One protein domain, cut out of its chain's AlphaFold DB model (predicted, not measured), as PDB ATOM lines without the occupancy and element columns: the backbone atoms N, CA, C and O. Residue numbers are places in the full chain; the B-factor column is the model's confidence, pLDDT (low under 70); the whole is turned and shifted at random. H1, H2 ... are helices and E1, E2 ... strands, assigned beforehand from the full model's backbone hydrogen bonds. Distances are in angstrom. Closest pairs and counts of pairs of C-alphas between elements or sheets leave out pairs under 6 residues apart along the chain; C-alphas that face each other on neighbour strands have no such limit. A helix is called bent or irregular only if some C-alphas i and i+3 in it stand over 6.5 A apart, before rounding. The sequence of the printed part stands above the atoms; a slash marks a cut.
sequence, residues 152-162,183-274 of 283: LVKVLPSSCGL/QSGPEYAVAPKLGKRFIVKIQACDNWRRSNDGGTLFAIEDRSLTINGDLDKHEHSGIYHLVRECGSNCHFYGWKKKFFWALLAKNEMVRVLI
ATOM      1  N   LEU A 152       6.917 -37.553 -14.182       94.50
ATOM      2  CA  LEU A 152       6.708 -38.331 -15.400       94.50
ATOM      3  C   LEU A 152       6.941 -39.800 -15.078       94.50
ATOM      4  O   LEU A 152       8.008 -40.155 -14.584       94.50
ATOM      5  N   VAL A 153       5.943 -40.625 -15.365       93.19
ATOM      6  CA  VAL A 153       5.999 -42.065 -15.155       93.19
ATOM      7  C   VAL A 153       5.844 -42.799 -16.475       93.19
ATOM      8  O   VAL A 153       5.079 -42.384 -17.356       93.19
ATOM      9  N   LYS A 154       6.573 -43.906 -16.592       89.56
ATOM     10  CA  LYS A 154       6.379 -44.884 -17.655       89.56
ATOM     11  C   LYS A 154       5.473 -45.977 -17.108       89.56
ATOM     12  O   LYS A 154       5.824 -46.637 -16.138       89.56
ATOM     13  N   VAL A 155       4.307 -46.149 -17.721       86.31
ATOM     14  CA  VAL A 155       3.377 -47.209 -17.327       86.31
ATOM     15  C   VAL A 155       3.849 -48.506 -17.970       86.31
ATOM     16  O   VAL A 155       3.917 -48.610 -19.194       86.31
ATOM     17  N   LEU A 156       4.221 -49.475 -17.143       82.38
ATOM     18  CA  LEU A 156       4.530 -50.824 -17.596       82.38
ATOM     19  C   LEU A 156       3.199 -51.548 -17.841       82.38
ATOM     20  O   LEU A 156       2.317 -51.449 -16.987       82.38
ATOM     21  N   PRO A 157       3.003 -52.248 -18.972       71.00
ATOM     22  CA  PRO A 157       1.798 -53.047 -19.186       71.00
ATOM     23  C   PRO A 157       1.550 -53.981 -17.997       71.00
ATOM     24  O   PRO A 157       2.517 -54.527 -17.470       71.00
ATOM     25  N   SER A 158       0.283 -54.144 -17.589       61.88
ATOM     26  CA  SER A 158      -0.139 -54.948 -16.430       61.88
ATOM     27  C   SER A 158       0.701 -56.215 -16.264       61.88
ATOM     28  O   SER A 158       0.531 -57.197 -16.982       61.88
ATOM     29  N   SER A 159       1.598 -56.193 -15.281       50.66
ATOM     30  CA  SER A 159       2.622 -57.214 -15.026       50.66
ATOM     31  C   SER A 159       2.035 -58.497 -14.431       50.66
ATOM     32  O   SER A 159       2.767 -59.441 -14.132       50.66
ATOM     33  N   CYS A 160       0.709 -58.564 -14.270       40.44
ATOM     34  CA  CYS A 160      -0.021 -59.799 -14.012       40.44
ATOM     35  C   CYS A 160       0.033 -60.693 -15.264       40.44
ATOM     36  O   CYS A 160      -0.919 -60.770 -16.035       40.44
ATOM     37  N   GLY A 161       1.179 -61.342 -15.466       38.72
ATOM     38  CA  GLY A 161       1.446 -62.230 -16.596       38.72
ATOM     39  C   GLY A 161       2.914 -62.624 -16.780       38.72
ATOM     40  O   GLY A 161       3.205 -63.477 -17.612       38.72
ATOM     41  N   LEU A 162       3.858 -62.068 -16.011       39.97
ATOM     42  CA  LEU A 162       5.271 -62.432 -16.138       39.97
ATOM     43  C   LEU A 162       5.657 -63.603 -15.223       39.97
ATOM     44  O   LEU A 162       6.435 -63.494 -14.287       39.97
ATOM     45  N   GLN A 183     -18.414 -48.592 -11.374       76.31
ATOM     46  CA  GLN A 183     -17.819 -49.489 -12.367       76.31
ATOM     47  C   GLN A 183     -16.741 -48.775 -13.201       76.31
ATOM     48  O   GLN A 183     -16.795 -47.552 -13.405       76.31
ATOM     49  N   SER A 184     -15.770 -49.560 -13.678       78.19
ATOM     50  CA  SER A 184     -14.650 -49.119 -14.517       78.19
ATOM     51  C   SER A 184     -14.646 -49.848 -15.859       78.19
ATOM     52  O   SER A 184     -15.097 -50.984 -15.958       78.19
ATOM     53  N   GLY A 185     -14.164 -49.170 -16.896       74.81
ATOM     54  CA  GLY A 185     -14.131 -49.633 -18.277       74.81
ATOM     55  C   GLY A 185     -14.551 -48.548 -19.276       74.81
ATOM     56  O   GLY A 185     -15.090 -47.505 -18.882       74.81
ATOM     57  N   PRO A 186     -14.342 -48.796 -20.580       77.19
ATOM     58  CA  PRO A 186     -14.667 -47.848 -21.651       77.19
ATOM     59  C   PRO A 186     -16.169 -47.526 -21.744       77.19
ATOM     60  O   PRO A 186     -16.542 -46.489 -22.285       77.19
ATOM     61  N   GLU A 187     -17.033 -48.379 -21.187       82.06
ATOM     62  CA  GLU A 187     -18.483 -48.154 -21.103       82.06
ATOM     63  C   GLU A 187     -18.867 -47.093 -20.057       82.06
ATOM     64  O   GLU A 187     -19.900 -46.439 -20.186       82.06
ATOM     65  N   TYR A 188     -18.024 -46.890 -19.037       80.12
ATOM     66  CA  TYR A 188     -18.315 -46.009 -17.897       80.12
ATOM     67  C   TYR A 188     -17.489 -44.718 -17.903       80.12
ATOM     68  O   TYR A 188     -17.826 -43.769 -17.190       80.12
ATOM     69  N   ALA A 189     -16.404 -44.657 -18.682       85.00
ATOM     70  CA  ALA A 189     -15.586 -43.457 -18.832       85.00
ATOM     71  C   ALA A 189     -14.962 -43.310 -20.219       85.00
ATOM     72  O   ALA A 189     -14.579 -44.268 -20.882       85.00
ATOM     73  N   VAL A 190     -14.779 -42.048 -20.607       88.25
ATOM     74  CA  VAL A 190     -14.099 -41.663 -21.845       88.25
ATOM     75  C   VAL A 190     -12.586 -41.724 -21.651       88.25
ATOM     76  O   VAL A 190     -12.069 -41.228 -20.649       88.25
ATOM     77  N   ALA A 191     -11.885 -42.257 -22.653       87.00
ATOM     78  CA  ALA A 191     -10.430 -42.293 -22.696       87.00
ATOM     79  C   ALA A 191      -9.793 -40.897 -22.485       87.00
ATOM     80  O   ALA A 191     -10.303 -39.892 -23.011       87.00
ATOM     81  N   PRO A 192      -8.660 -40.808 -21.763       90.25
ATOM     82  CA  PRO A 192      -7.933 -39.561 -21.574       90.25
ATOM     83  C   PRO A 192      -7.543 -38.885 -22.894       90.25
ATOM     84  O   PRO A 192      -7.167 -39.532 -23.869       90.25
ATOM     85  N   LYS A 193      -7.591 -37.547 -22.919       89.62
ATOM     86  CA  LYS A 193      -7.219 -36.735 -24.090       89.62
ATOM     87  C   LYS A 193      -5.937 -35.957 -23.826       89.62
ATOM     88  O   LYS A 193      -5.735 -35.431 -22.731       89.62
ATOM     89  N   LEU A 194      -5.097 -35.822 -24.853       87.00
ATOM     90  CA  LEU A 194      -3.855 -35.054 -24.768       87.00
ATOM     91  C   LEU A 194      -4.128 -33.614 -24.299       87.00
ATOM     92  O   LEU A 194      -5.028 -32.941 -24.801       87.00
ATOM     93  N   GLY A 195      -3.355 -33.147 -23.317       81.25
ATOM     94  CA  GLY A 195      -3.482 -31.798 -22.753       81.25
ATOM     95  C   GLY A 195      -4.697 -31.575 -21.842       81.25
ATOM     96  O   GLY A 195      -4.889 -30.460 -21.354       81.25
ATOM     97  N   LYS A 196      -5.521 -32.598 -21.584       89.00
ATOM     98  CA  LYS A 196      -6.613 -32.539 -20.604       89.00
ATOM     99  C   LYS A 196      -6.240 -33.337 -19.361       89.00
ATOM    100  O   LYS A 196      -5.678 -34.424 -19.465       89.00
ATOM    101  N   ARG A 197      -6.557 -32.781 -18.186       92.94
ATOM    102  CA  ARG A 197      -6.418 -33.509 -16.923       92.94
ATOM    103  C   ARG A 197      -7.420 -34.659 -16.878       92.94
ATOM    104  O   ARG A 197      -8.567 -34.487 -17.287       92.94
ATOM    105  N   PHE A 198      -6.991 -35.782 -16.330       94.12
ATOM    106  CA  PHE A 198      -7.838 -36.919 -15.976       94.12
ATOM    107  C   PHE A 198      -7.404 -37.472 -14.615       94.12
ATOM    108  O   PHE A 198      -6.399 -37.020 -14.064       94.12
ATOM    109  N   ILE A 199      -8.179 -38.394 -14.049       95.25
ATOM    110  CA  ILE A 199      -7.877 -38.994 -12.747       95.25
ATOM    111  C   ILE A 199      -7.257 -40.369 -12.960       95.25
ATOM    112  O   ILE A 199      -7.801 -41.177 -13.710       95.25
ATOM    113  N   VAL A 200      -6.166 -40.636 -12.245       94.19
ATOM    114  CA  VAL A 200      -5.613 -41.983 -12.077       94.19
ATOM    115  C   VAL A 200      -5.733 -42.420 -10.622       94.19
ATOM    116  O   VAL A 200      -5.515 -41.630  -9.700       94.19
ATOM    117  N   LYS A 201      -6.079 -43.687 -10.411       92.69
ATOM    118  CA  LYS A 201      -5.941 -44.404  -9.147       92.69
ATOM    119  C   LYS A 201      -4.563 -45.046  -9.134       92.69
ATOM    120  O   LYS A 201      -4.214 -45.768 -10.060       92.69
ATOM    121  N   ILE A 202      -3.791 -44.789  -8.085       92.19
ATOM    122  CA  ILE A 202      -2.505 -45.446  -7.860       92.19
ATOM    123  C   ILE A 202      -2.596 -46.238  -6.562       92.19
ATOM    124  O   ILE A 202      -3.016 -45.691  -5.538       92.19
ATOM    125  N   GLN A 203      -2.218 -47.515  -6.604       88.38
ATOM    126  CA  GLN A 203      -2.398 -48.448  -5.496       88.38
ATOM    127  C   GLN A 203      -1.111 -49.199  -5.145       88.38
ATOM    128  O   GLN A 203      -0.594 -49.984  -5.939       88.38
ATOM    129  N   ALA A 204      -0.651 -49.005  -3.909       86.31
ATOM    130  CA  ALA A 204       0.491 -49.691  -3.319       86.31
ATOM    131  C   ALA A 204       0.070 -51.087  -2.813       86.31
ATOM    132  O   ALA A 204      -0.566 -51.210  -1.761       86.31
ATOM    133  N   CYS A 205       0.385 -52.114  -3.610       73.50
ATOM    134  CA  CYS A 205       0.028 -53.529  -3.418       73.50
ATOM    135  C   CYS A 205       1.279 -54.409  -3.230       73.50
ATOM    136  O   CYS A 205       1.470 -55.438  -3.878       73.50
ATOM    137  N   ASP A 206       2.129 -53.968  -2.307       64.81
ATOM    138  CA  ASP A 206       3.544 -54.313  -2.111       64.81
ATOM    139  C   ASP A 206       3.843 -55.816  -1.958       64.81
ATOM    140  O   ASP A 206       4.965 -56.264  -2.196       64.81
ATOM    141  N   ASN A 207       2.833 -56.598  -1.576       59.75
ATOM    142  CA  ASN A 207       2.951 -58.035  -1.340       59.75
ATOM    143  C   ASN A 207       2.583 -58.878  -2.571       59.75
ATOM    144  O   ASN A 207       2.933 -60.052  -2.619       59.75
ATOM    145  N   TRP A 208       1.893 -58.292  -3.553       61.22
ATOM    146  CA  TRP A 208       1.308 -59.030  -4.675       61.22
ATOM    147  C   TRP A 208       2.047 -58.819  -5.992       61.22
ATOM    148  O   TRP A 208       2.150 -59.744  -6.793       61.22
ATOM    149  N   ARG A 209       2.565 -57.612  -6.241       64.75
ATOM    150  CA  ARG A 209       3.211 -57.288  -7.517       64.75
ATOM    151  C   ARG A 209       4.721 -57.160  -7.343       64.75
ATOM    152  O   ARG A 209       5.213 -56.240  -6.688       64.75
ATOM    153  N   ARG A 210       5.455 -58.094  -7.944       63.69
ATOM    154  CA  ARG A 210       6.916 -58.060  -8.056       63.69
ATOM    155  C   ARG A 210       7.308 -58.087  -9.526       63.69
ATOM    156  O   ARG A 210       6.661 -58.775 -10.310       63.69
ATOM    157  N   SER A 211       8.349 -57.348  -9.887       61.97
ATOM    158  CA  SER A 211       8.986 -57.505 -11.191       61.97
ATOM    159  C   SER A 211       9.791 -58.808 -11.231       61.97
ATOM    160  O   SER A 211      10.164 -59.354 -10.187       61.97
ATOM    161  N   ASN A 212      10.098 -59.289 -12.438       54.03
ATOM    162  CA  ASN A 212      10.978 -60.449 -12.642       54.03
ATOM    163  C   ASN A 212      12.364 -60.252 -12.010       54.03
ATOM    164  O   ASN A 212      13.005 -61.220 -11.612       54.03
ATOM    165  N   ASP A 213      12.784 -58.995 -11.871       56.56
ATOM    166  CA  ASP A 213      14.073 -58.599 -11.306       56.56
ATOM    167  C   ASP A 213      14.009 -58.381  -9.779       56.56
ATOM    168  O   ASP A 213      14.968 -57.920  -9.165       56.56
ATOM    169  N   GLY A 214      12.877 -58.714  -9.143       57.41
ATOM    170  CA  GLY A 214      12.700 -58.678  -7.688       57.41
ATOM    171  C   GLY A 214      12.276 -57.326  -7.103       57.41
ATOM    172  O   GLY A 214      12.197 -57.201  -5.879       57.41
ATOM    173  N   GLY A 215      11.971 -56.329  -7.938       64.06
ATOM    174  CA  GLY A 215      11.501 -55.004  -7.517       64.06
ATOM    175  C   GLY A 215      10.017 -54.985  -7.135       64.06
ATOM    176  O   GLY A 215       9.209 -55.725  -7.695       64.06
ATOM    177  N   THR A 216       9.628 -54.144  -6.170       75.38
ATOM    178  CA  THR A 216       8.209 -53.952  -5.810       75.38
ATOM    179  C   THR A 216       7.508 -53.114  -6.876       75.38
ATOM    180  O   THR A 216       7.945 -52.001  -7.168       75.38
ATOM    181  N   LEU A 217       6.391 -53.607  -7.403       80.06
ATOM    182  CA  LEU A 217       5.547 -52.867  -8.336       80.06
ATOM    183  C   LEU A 217       4.282 -52.365  -7.635       80.06
ATOM    184  O   LEU A 217       3.833 -52.930  -6.634       80.06
ATOM    185  N   PHE A 218       3.696 -51.296  -8.163       85.88
ATOM    186  CA  PHE A 218       2.416 -50.773  -7.699       85.88
ATOM    187  C   PHE A 218       1.552 -50.330  -8.881       85.88
ATOM    188  O   PHE A 218       2.065 -49.889  -9.905       85.88
ATOM    189  N   ALA A 219       0.237 -50.472  -8.748       86.50
ATOM    190  CA  ALA A 219      -0.678 -50.347  -9.876       86.50
ATOM    191  C   ALA A 219      -1.034 -48.885 -10.165       86.50
ATOM    192  O   ALA A 219      -1.169 -48.081  -9.236       86.50
ATOM    193  N   ILE A 220      -1.250 -48.568 -11.442       90.12
ATOM    194  CA  ILE A 220      -1.823 -47.308 -11.920       90.12
ATOM    195  C   ILE A 220      -2.934 -47.597 -12.928       90.12
ATOM    196  O   ILE A 220      -2.734 -48.337 -13.888       90.12
ATOM    197  N   GLU A 221      -4.094 -46.975 -12.733       89.12
ATOM    198  CA  GLU A 221      -5.206 -47.084 -13.676       89.12
ATOM    199  C   GLU A 221      -6.055 -45.814 -13.745       89.12
ATOM    200  O   GLU A 221      -6.211 -45.099 -12.756       89.12
ATOM    201  N   ASP A 222      -6.633 -45.529 -14.908       90.50
ATOM    202  CA  ASP A 222      -7.749 -44.592 -15.049       90.50
ATOM    203  C   ASP A 222      -9.076 -45.363 -15.189       90.50
ATOM    204  O   ASP A 222      -9.071 -46.542 -15.529       90.50
ATOM    205  N   ARG A 223     -10.234 -44.723 -14.970       86.19
ATOM    206  CA  ARG A 223     -11.530 -45.439 -15.031       86.19
ATOM    207  C   ARG A 223     -11.863 -46.002 -16.389       86.19
ATOM    208  O   ARG A 223     -12.549 -47.010 -16.445       86.19
ATOM    209  N   SER A 224     -11.427 -45.376 -17.479       83.94
ATOM    210  CA  SER A 224     -11.675 -45.945 -18.807       83.94
ATOM    211  C   SER A 224     -10.847 -47.209 -19.057       83.94
ATOM    212  O   SER A 224     -11.118 -47.916 -20.023       83.94
ATOM    213  N   LEU A 225      -9.859 -47.490 -18.192       82.75
ATOM    214  CA  LEU A 225      -8.847 -48.536 -18.333       82.75
ATOM    215  C   LEU A 225      -7.944 -48.346 -19.564       82.75
ATOM    216  O   LEU A 225      -7.272 -49.285 -19.985       82.75
ATOM    217  N   THR A 226      -7.899 -47.133 -20.126       83.94
ATOM    218  CA  THR A 226      -6.964 -46.772 -21.206       83.94
ATOM    219  C   THR A 226      -5.531 -46.737 -20.680       83.94
ATOM    220  O   THR A 226      -4.602 -47.203 -21.333       83.94
ATOM    221  N   ILE A 227      -5.353 -46.180 -19.485       86.31
ATOM    222  CA  ILE A 227      -4.166 -46.325 -18.660       86.31
ATOM    223  C   ILE A 227      -4.478 -47.438 -17.672       86.31
ATOM    224  O   ILE A 227      -5.366 -47.292 -16.834       86.31
ATOM    225  N   ASN A 228      -3.758 -48.547 -17.779       84.44
ATOM    226  CA  ASN A 228      -3.848 -49.670 -16.857       84.44
ATOM    227  C   ASN A 228      -2.516 -50.422 -16.877       84.44
ATOM    228  O   ASN A 228      -2.101 -50.926 -17.924       84.44
ATOM    229  N   GLY A 229      -1.827 -50.451 -15.743       83.75
ATOM    230  CA  GLY A 229      -0.524 -51.084 -15.657       83.75
ATOM    231  C   GLY A 229       0.155 -50.906 -14.310       83.75
ATOM    232  O   GLY A 229      -0.493 -50.719 -13.278       83.75
ATOM    233  N   ASP A 230       1.481 -50.967 -14.339       85.81
ATOM    234  CA  ASP A 230       2.345 -50.944 -13.167       85.81
ATOM    235  C   ASP A 230       3.400 -49.845 -13.225       85.81
ATOM    236  O   ASP A 230       3.823 -49.388 -14.289       85.81
ATOM    237  N   LEU A 231       3.833 -49.454 -12.032       88.00
ATOM    238  CA  LEU A 231       4.918 -48.529 -11.761       88.00
ATOM    239  C   LEU A 231       5.970 -49.229 -10.903       88.00
ATOM    240  O   LEU A 231       5.636 -49.955  -9.963       88.00
ATOM    241  N   ASP A 232       7.242 -48.975 -11.202       86.69
ATOM    242  CA  ASP A 232       8.357 -49.483 -10.410       86.69
ATOM    243  C   ASP A 232       8.586 -48.615  -9.162       86.69
ATOM    244  O   ASP A 232       8.725 -47.389  -9.241       86.69
ATOM    245  N   LYS A 233       8.614 -49.237  -7.975       86.56
ATOM    246  CA  LYS A 233       8.842 -48.538  -6.699       86.56
ATOM    247  C   LYS A 233      10.217 -47.884  -6.615       86.56
ATOM    248  O   LYS A 233      10.328 -46.829  -5.991       86.56
ATOM    249  N   HIS A 234      11.258 -48.498  -7.165       84.94
ATOM    250  CA  HIS A 234      12.606 -47.938  -7.139       84.94
ATOM    251  C   HIS A 234      12.684 -46.685  -8.013       84.94
ATOM    252  O   HIS A 234      13.239 -45.678  -7.570       84.94
ATOM    253  N   GLU A 235      12.057 -46.705  -9.191       88.31
ATOM    254  CA  GLU A 235      12.007 -45.539 -10.085       88.31
ATOM    255  C   GLU A 235      11.065 -44.435  -9.577       88.31
ATOM    256  O   GLU A 235      11.306 -43.243  -9.791       88.31
ATOM    257  N   HIS A 236       9.978 -44.808  -8.896       90.94
ATOM    258  CA  HIS A 236       8.889 -43.896  -8.536       90.94
ATOM    259  C   HIS A 236       8.562 -43.899  -7.033       90.94
ATOM    260  O   HIS A 236       7.405 -43.749  -6.623       90.94
ATOM    261  N   SER A 237       9.599 -44.000  -6.197       90.44
ATOM    262  CA  SER A 237       9.491 -44.083  -4.731       90.44
ATOM    263  C   SER A 237       8.701 -42.928  -4.110       90.44
ATOM    264  O   SER A 237       7.915 -43.144  -3.190       90.44
ATOM    265  N   GLY A 238       8.830 -41.710  -4.645       91.75
ATOM    266  CA  GLY A 238       8.077 -40.545  -4.170       91.75
ATOM    267  C   GLY A 238       6.559 -40.719  -4.285       91.75
ATOM    268  O   GLY A 238       5.835 -40.438  -3.331       91.75
ATOM    269  N   ILE A 239       6.067 -41.241  -5.416       93.88
ATOM    270  CA  ILE A 239       4.635 -41.536  -5.594       93.88
ATOM    271  C   ILE A 239       4.223 -42.662  -4.650       93.88
ATOM    272  O   ILE A 239       3.207 -42.549  -3.966       93.88
ATOM    273  N   TYR A 240       5.026 -43.723  -4.580       91.88
ATOM    274  CA  TYR A 240       4.764 -44.848  -3.691       91.88
ATOM    275  C   TYR A 240       4.597 -44.388  -2.235       91.88
ATOM    276  O   TYR A 240       3.596 -44.711  -1.596       91.88
ATOM    277  N   HIS A 241       5.517 -43.567  -1.723       90.75
ATOM    278  CA  HIS A 241       5.426 -43.024  -0.370       90.75
ATOM    279  C   HIS A 241       4.214 -42.108  -0.196       90.75
ATOM    280  O   HIS A 241       3.538 -42.214   0.819       90.75
ATOM    281  N   LEU A 242       3.854 -41.282  -1.184       91.81
ATOM    282  CA  LEU A 242       2.620 -40.486  -1.118       91.81
ATOM    283  C   LEU A 242       1.363 -41.358  -1.005       91.81
ATOM    284  O   LEU A 242       0.439 -41.014  -0.266       91.81
ATOM    285  N   VAL A 243       1.313 -42.491  -1.709       90.44
ATOM    286  CA  VAL A 243       0.197 -43.443  -1.607       90.44
ATOM    287  C   VAL A 243       0.205 -44.137  -0.247       90.44
ATOM    288  O   VAL A 243      -0.829 -44.199   0.414       90.44
ATOM    289  N   ARG A 244       1.363 -44.632   0.207       86.06
ATOM    290  CA  ARG A 244       1.485 -45.297   1.511       86.06
ATOM    291  C   ARG A 244       1.170 -44.349   2.658       86.06
ATOM    292  O   ARG A 244       0.497 -44.752   3.595       86.06
ATOM    293  N   GLU A 245       1.646 -43.114   2.636       85.19
ATOM    294  CA  GLU A 245       1.468 -42.171   3.742       85.19
ATOM    295  C   GLU A 245       0.105 -41.487   3.710       85.19
ATOM    296  O   GLU A 245      -0.538 -41.386   4.747       85.19
ATOM    297  N   CYS A 246      -0.384 -41.098   2.532       84.75
ATOM    298  CA  CYS A 246      -1.549 -40.215   2.407       84.75
ATOM    299  C   CYS A 246      -2.719 -40.834   1.625       84.75
ATOM    300  O   CYS A 246      -3.617 -40.104   1.187       84.75
ATOM    301  N   GLY A 247      -2.675 -42.138   1.349       85.94
ATOM    302  CA  GLY A 247      -3.737 -42.885   0.678       85.94
ATOM    303  C   GLY A 247      -4.746 -43.510   1.643       85.94
ATOM    304  O   GLY A 247      -4.432 -43.782   2.806       85.94
ATOM    305  N   SER A 248      -5.945 -43.765   1.117       82.88
ATOM    306  CA  SER A 248      -6.991 -44.557   1.770       82.88
ATOM    307  C   SER A 248      -6.582 -46.016   1.852       82.88
ATOM    308  O   SER A 248      -5.999 -46.542   0.901       82.88
ATOM    309  N   ASN A 249      -6.969 -46.684   2.937       77.31
ATOM    310  CA  ASN A 249      -6.872 -48.133   3.021       77.31
ATOM    311  C   ASN A 249      -7.785 -48.782   1.972       77.31
ATOM    312  O   ASN A 249      -8.950 -48.405   1.797       77.31
ATOM    313  N   CYS A 250      -7.218 -49.732   1.237       72.56
ATOM    314  CA  CYS A 250      -7.990 -50.668   0.440       72.56
ATOM    315  C   CYS A 250      -8.372 -51.835   1.341       72.56
ATOM    316  O   CYS A 250      -7.558 -52.255   2.161       72.56
ATOM    317  N   HIS A 251      -9.569 -52.390   1.135       58.25
ATOM    318  CA  HIS A 251      -9.868 -53.718   1.653       58.25
ATOM    319  C   HIS A 251      -8.703 -54.642   1.265       58.25
ATOM    320  O   HIS A 251      -8.315 -54.654   0.094       58.25
ATOM    321  N   PHE A 252      -8.156 -55.356   2.250       55.50
ATOM    322  CA  PHE A 252      -7.057 -56.330   2.171       55.50
ATOM    323  C   PHE A 252      -5.609 -55.827   2.415       55.50
ATOM    324  O   PHE A 252      -5.116 -54.861   1.832       55.50
ATOM    325  N   TYR A 253      -4.901 -56.578   3.277       58.50
ATOM    326  CA  TYR A 253      -3.436 -56.635   3.464       58.50
ATOM    327  C   TYR A 253      -2.687 -55.312   3.707       58.50
ATOM    328  O   TYR A 253      -1.487 -55.213   3.437       58.50
ATOM    329  N   GLY A 254      -3.364 -54.277   4.214       65.88
ATOM    330  CA  GLY A 254      -2.740 -52.971   4.440       65.88
ATOM    331  C   GLY A 254      -2.299 -52.294   3.139       65.88
ATOM    332  O   GLY A 254      -1.317 -51.540   3.134       65.88
ATOM    333  N   TRP A 255      -2.975 -52.591   2.026       79.25
ATOM    334  CA  TRP A 255      -2.817 -51.867   0.772       79.25
ATOM    335  C   TRP A 255      -3.404 -50.469   0.893       79.25
ATOM    336  O   TRP A 255      -4.387 -50.241   1.597       79.25
ATOM    337  N   LYS A 256      -2.809 -49.525   0.166       83.38
ATOM    338  CA  LYS A 256      -3.309 -48.153   0.115       83.38
ATOM    339  C   LYS A 256      -3.492 -47.695  -1.315       83.38
ATOM    340  O   LYS A 256      -2.673 -48.012  -2.176       83.38
ATOM    341  N   LYS A 257      -4.544 -46.915  -1.551       87.44
ATOM    342  CA  LYS A 257      -4.794 -46.233  -2.823       87.44
ATOM    343  C   LYS A 257      -4.881 -44.733  -2.638       87.44
ATOM    344  O   LYS A 257      -5.357 -44.235  -1.617       87.44
ATOM    345  N   LYS A 258      -4.476 -43.998  -3.665       91.00
ATOM    346  CA  LYS A 258      -4.687 -42.556  -3.747       91.00
ATOM    347  C   LYS A 258      -5.010 -42.167  -5.182       91.00
ATOM    348  O   LYS A 258      -4.490 -42.754  -6.129       91.00
ATOM    349  N   PHE A 259      -5.893 -41.188  -5.322       93.00
ATOM    350  CA  PHE A 259      -6.260 -40.624  -6.610       93.00
ATOM    351  C   PHE A 259      -5.405 -39.396  -6.895       93.00
ATOM    352  O   PHE A 259      -5.167 -38.579  -6.004       93.00
ATOM    353  N   PHE A 260      -4.953 -39.275  -8.137       95.44
ATOM    354  CA  PHE A 260      -4.113 -38.180  -8.601       95.44
ATOM    355  C   PHE A 260      -4.694 -37.589  -9.876       95.44
ATOM    356  O   PHE A 260      -5.284 -38.297 -10.694       95.44
ATOM    357  N   TRP A 261      -4.478 -36.291 -10.068       96.00
ATOM    358  CA  TRP A 261      -4.627 -35.697 -11.385       96.00
ATOM    359  C   TRP A 261      -3.456 -36.134 -12.264       96.00
ATOM    360  O   TRP A 261      -2.314 -36.182 -11.810       96.00
ATOM    361  N   ALA A 262      -3.727 -36.404 -13.534       96.19
ATOM    362  CA  ALA A 262      -2.729 -36.810 -14.508       96.19
ATOM    363  C   ALA A 262      -2.920 -36.112 -15.857       96.19
ATOM    364  O   ALA A 262      -3.997 -35.598 -16.168       96.19
ATOM    365  N   LEU A 263      -1.855 -36.095 -16.658       94.62
ATOM    366  CA  LEU A 263      -1.837 -35.621 -18.040       94.62
ATOM    367  C   LEU A 263      -1.152 -36.664 -18.918       94.62
ATOM    368  O   LEU A 263      -0.131 -37.229 -18.526       94.62
ATOM    369  N   LEU A 264      -1.667 -36.863 -20.131       91.75
ATOM    370  CA  LEU A 264      -0.939 -37.624 -21.140       91.75
ATOM    371  C   LEU A 264       0.278 -36.810 -21.584       91.75
ATOM    372  O   LEU A 264       0.157 -35.624 -21.911       91.75
ATOM    373  N   ALA A 265       1.442 -37.447 -21.588       86.88
ATOM    374  CA  ALA A 265       2.676 -36.901 -22.126       86.88
ATOM    375  C   ALA A 265       3.046 -37.615 -23.438       86.88
ATOM    376  O   ALA A 265       2.381 -38.550 -23.882       86.88
ATOM    377  N   LYS A 266       4.096 -37.130 -24.106       81.00
ATOM    378  CA  LYS A 266       4.632 -37.785 -25.308       81.00
ATOM    379  C   LYS A 266       5.209 -39.162 -24.952       81.00
ATOM    380  O   LYS A 266       5.598 -39.381 -23.808       81.00
ATOM    381  N   ASN A 267       5.328 -40.034 -25.953       78.56
ATOM    382  CA  ASN A 267       5.942 -41.364 -25.839       78.56
ATOM    383  C   ASN A 267       5.265 -42.256 -24.786       78.56
ATOM    384  O   ASN A 267       5.953 -42.905 -24.007       78.56
ATOM    385  N   GLU A 268       3.929 -42.227 -24.731       73.56
ATOM    386  CA  GLU A 268       3.128 -43.087 -23.840       73.56
ATOM    387  C   GLU A 268       3.427 -42.895 -22.341       73.56
ATOM    388  O   GLU A 268       3.060 -43.713 -21.502       73.56
ATOM    389  N   MET A 269       4.069 -41.783 -21.978       89.44
ATOM    390  CA  MET A 269       4.289 -41.418 -20.585       89.44
ATOM    391  C   MET A 269       3.055 -40.739 -19.998       89.44
ATOM    392  O   MET A 269       2.312 -40.022 -20.677       89.44
ATOM    393  N   VAL A 270       2.895 -40.885 -18.688       94.25
ATOM    394  CA  VAL A 270       1.864 -40.194 -17.916       94.25
ATOM    395  C   VAL A 270       2.550 -39.221 -16.968       94.25
ATOM    396  O   VAL A 270       3.492 -39.573 -16.269       94.25
ATOM    397  N   ARG A 271       2.100 -37.968 -16.933       95.50
ATOM    398  CA  ARG A 271       2.543 -37.002 -15.922       95.50
ATOM    399  C   ARG A 271       1.554 -37.013 -14.768       95.50
ATOM    400  O   ARG A 271       0.433 -36.543 -14.936       95.50
ATOM    401  N   VAL A 272       1.977 -37.504 -13.610       96.56
ATOM    402  CA  VAL A 272       1.184 -37.542 -12.375       96.56
ATOM    403  C   VAL A 272       1.436 -36.262 -11.583       96.56
ATOM    404  O   VAL A 272       2.581 -35.946 -11.268       96.56
ATOM    405  N   LEU A 273       0.385 -35.505 -11.270       95.12
ATOM    406  CA  LEU A 273       0.469 -34.290 -10.457       95.12
ATOM    407  C   LEU A 273       0.457 -34.670  -8.972       95.12
ATOM    408  O   LEU A 273      -0.464 -35.337  -8.514       95.12
ATOM    409  N   ILE A 274       1.474 -34.238  -8.225       93.81
ATOM    410  CA  ILE A 274       1.677 -34.593  -6.807       93.81
ATOM    411  C   ILE A 274       1.471 -33.413  -5.845       93.81
ATOM    412  O   ILE A 274       1.549 -33.592  -4.634       93.81
TER     413      ILE A 274
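This is residues 152 to 162 and 183 to 274 of the 283 residues of the protein "MYND-type domain-containing protein" of Paramuricea clavata (UniProt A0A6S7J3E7). One antiparallel sheet is rolled up like a small barrel, nearly closed, folding at its bent strand E5 to bring E1 and E6 over against E2, E3 and E4; residues 156 to 157, just after E1, pair with E4 across the gap. The helix H1 packs across E5 and E2 at one end of the roll, and the long loop of residues 183 to 197 runs round the other end. The printed part has 103 residues, with one named helix and six named strands in the order E1 E2 E3 E4 H1 E5 E6, a sheet order of E1 E6 E5 E2 E3 E4, and under half of its residues in named elements; the class is mixed, helices and strands. It is compact, with a radius of gyration of the C-alphas of 13.0 A and spans of 33 by 28 by 27 A.

Start at E5, residues 256 to 264, which bends by 60 degrees at residue 261 and is the hinge of a folded sheet, one sheet bent back on itself into two leaves. Its residues 256 to 262 pair with E2, residues 198 to 204, where N 200 and O 260 are 2.9 A apart. Its residues 262 to 264 pair with E6, residues 269 to 273, in a hairpin; N 271 and O 263 are 2.8 A apart. Beyond E6 find the edge strand E1, residues 152 to 154, with N 153 and O 270 at 2.8 A. On the other side of E5, E2, E3 at residues 217 to 222 and E4 at residues 228 to 232 form a meander, each strand the antiparallel neighbour of the one before; look for N 201 and O 221 at 2.7 A, and N 231 and O 218 at 2.8 A. The closest C-alphas of E1 and E4 are Lys 154 and Leu 231, 7.1 A apart. H1, residues 237 to 246, is on the sheet at a height of 8.0 A and runs across E2 at 88 degrees on the local plane. Its closest C-alphas to E5 are Val 243 and Lys 258, 5.4 A apart. Every O i to N i+4 pair in H1 is within hydrogen-bond range.

Find C-alpha 152 at (6.708, -38.331, -15.400), where E1 begins. E5 runs 23.8 A from C-alpha 256 at (-3.309, -48.153, 0.115); E2 measures 19.8 A, E3 17.0 A, E4 13.8 A and H1 13.7 A. E6 runs 13.0 A to C-alpha 273 at (0.469, -34.290, -10.457).

The C-alphas farthest apart are Gly 195 and Tyr 253, 36.1 A. Residues 163 to 182 are not printed, and C-alphas 162 and 183 are 26.7 A apart across this cut. The link E2 to E3 is long. Confidence is under 70 at residues 158 to 162, 206 to 215 and 251 to 254.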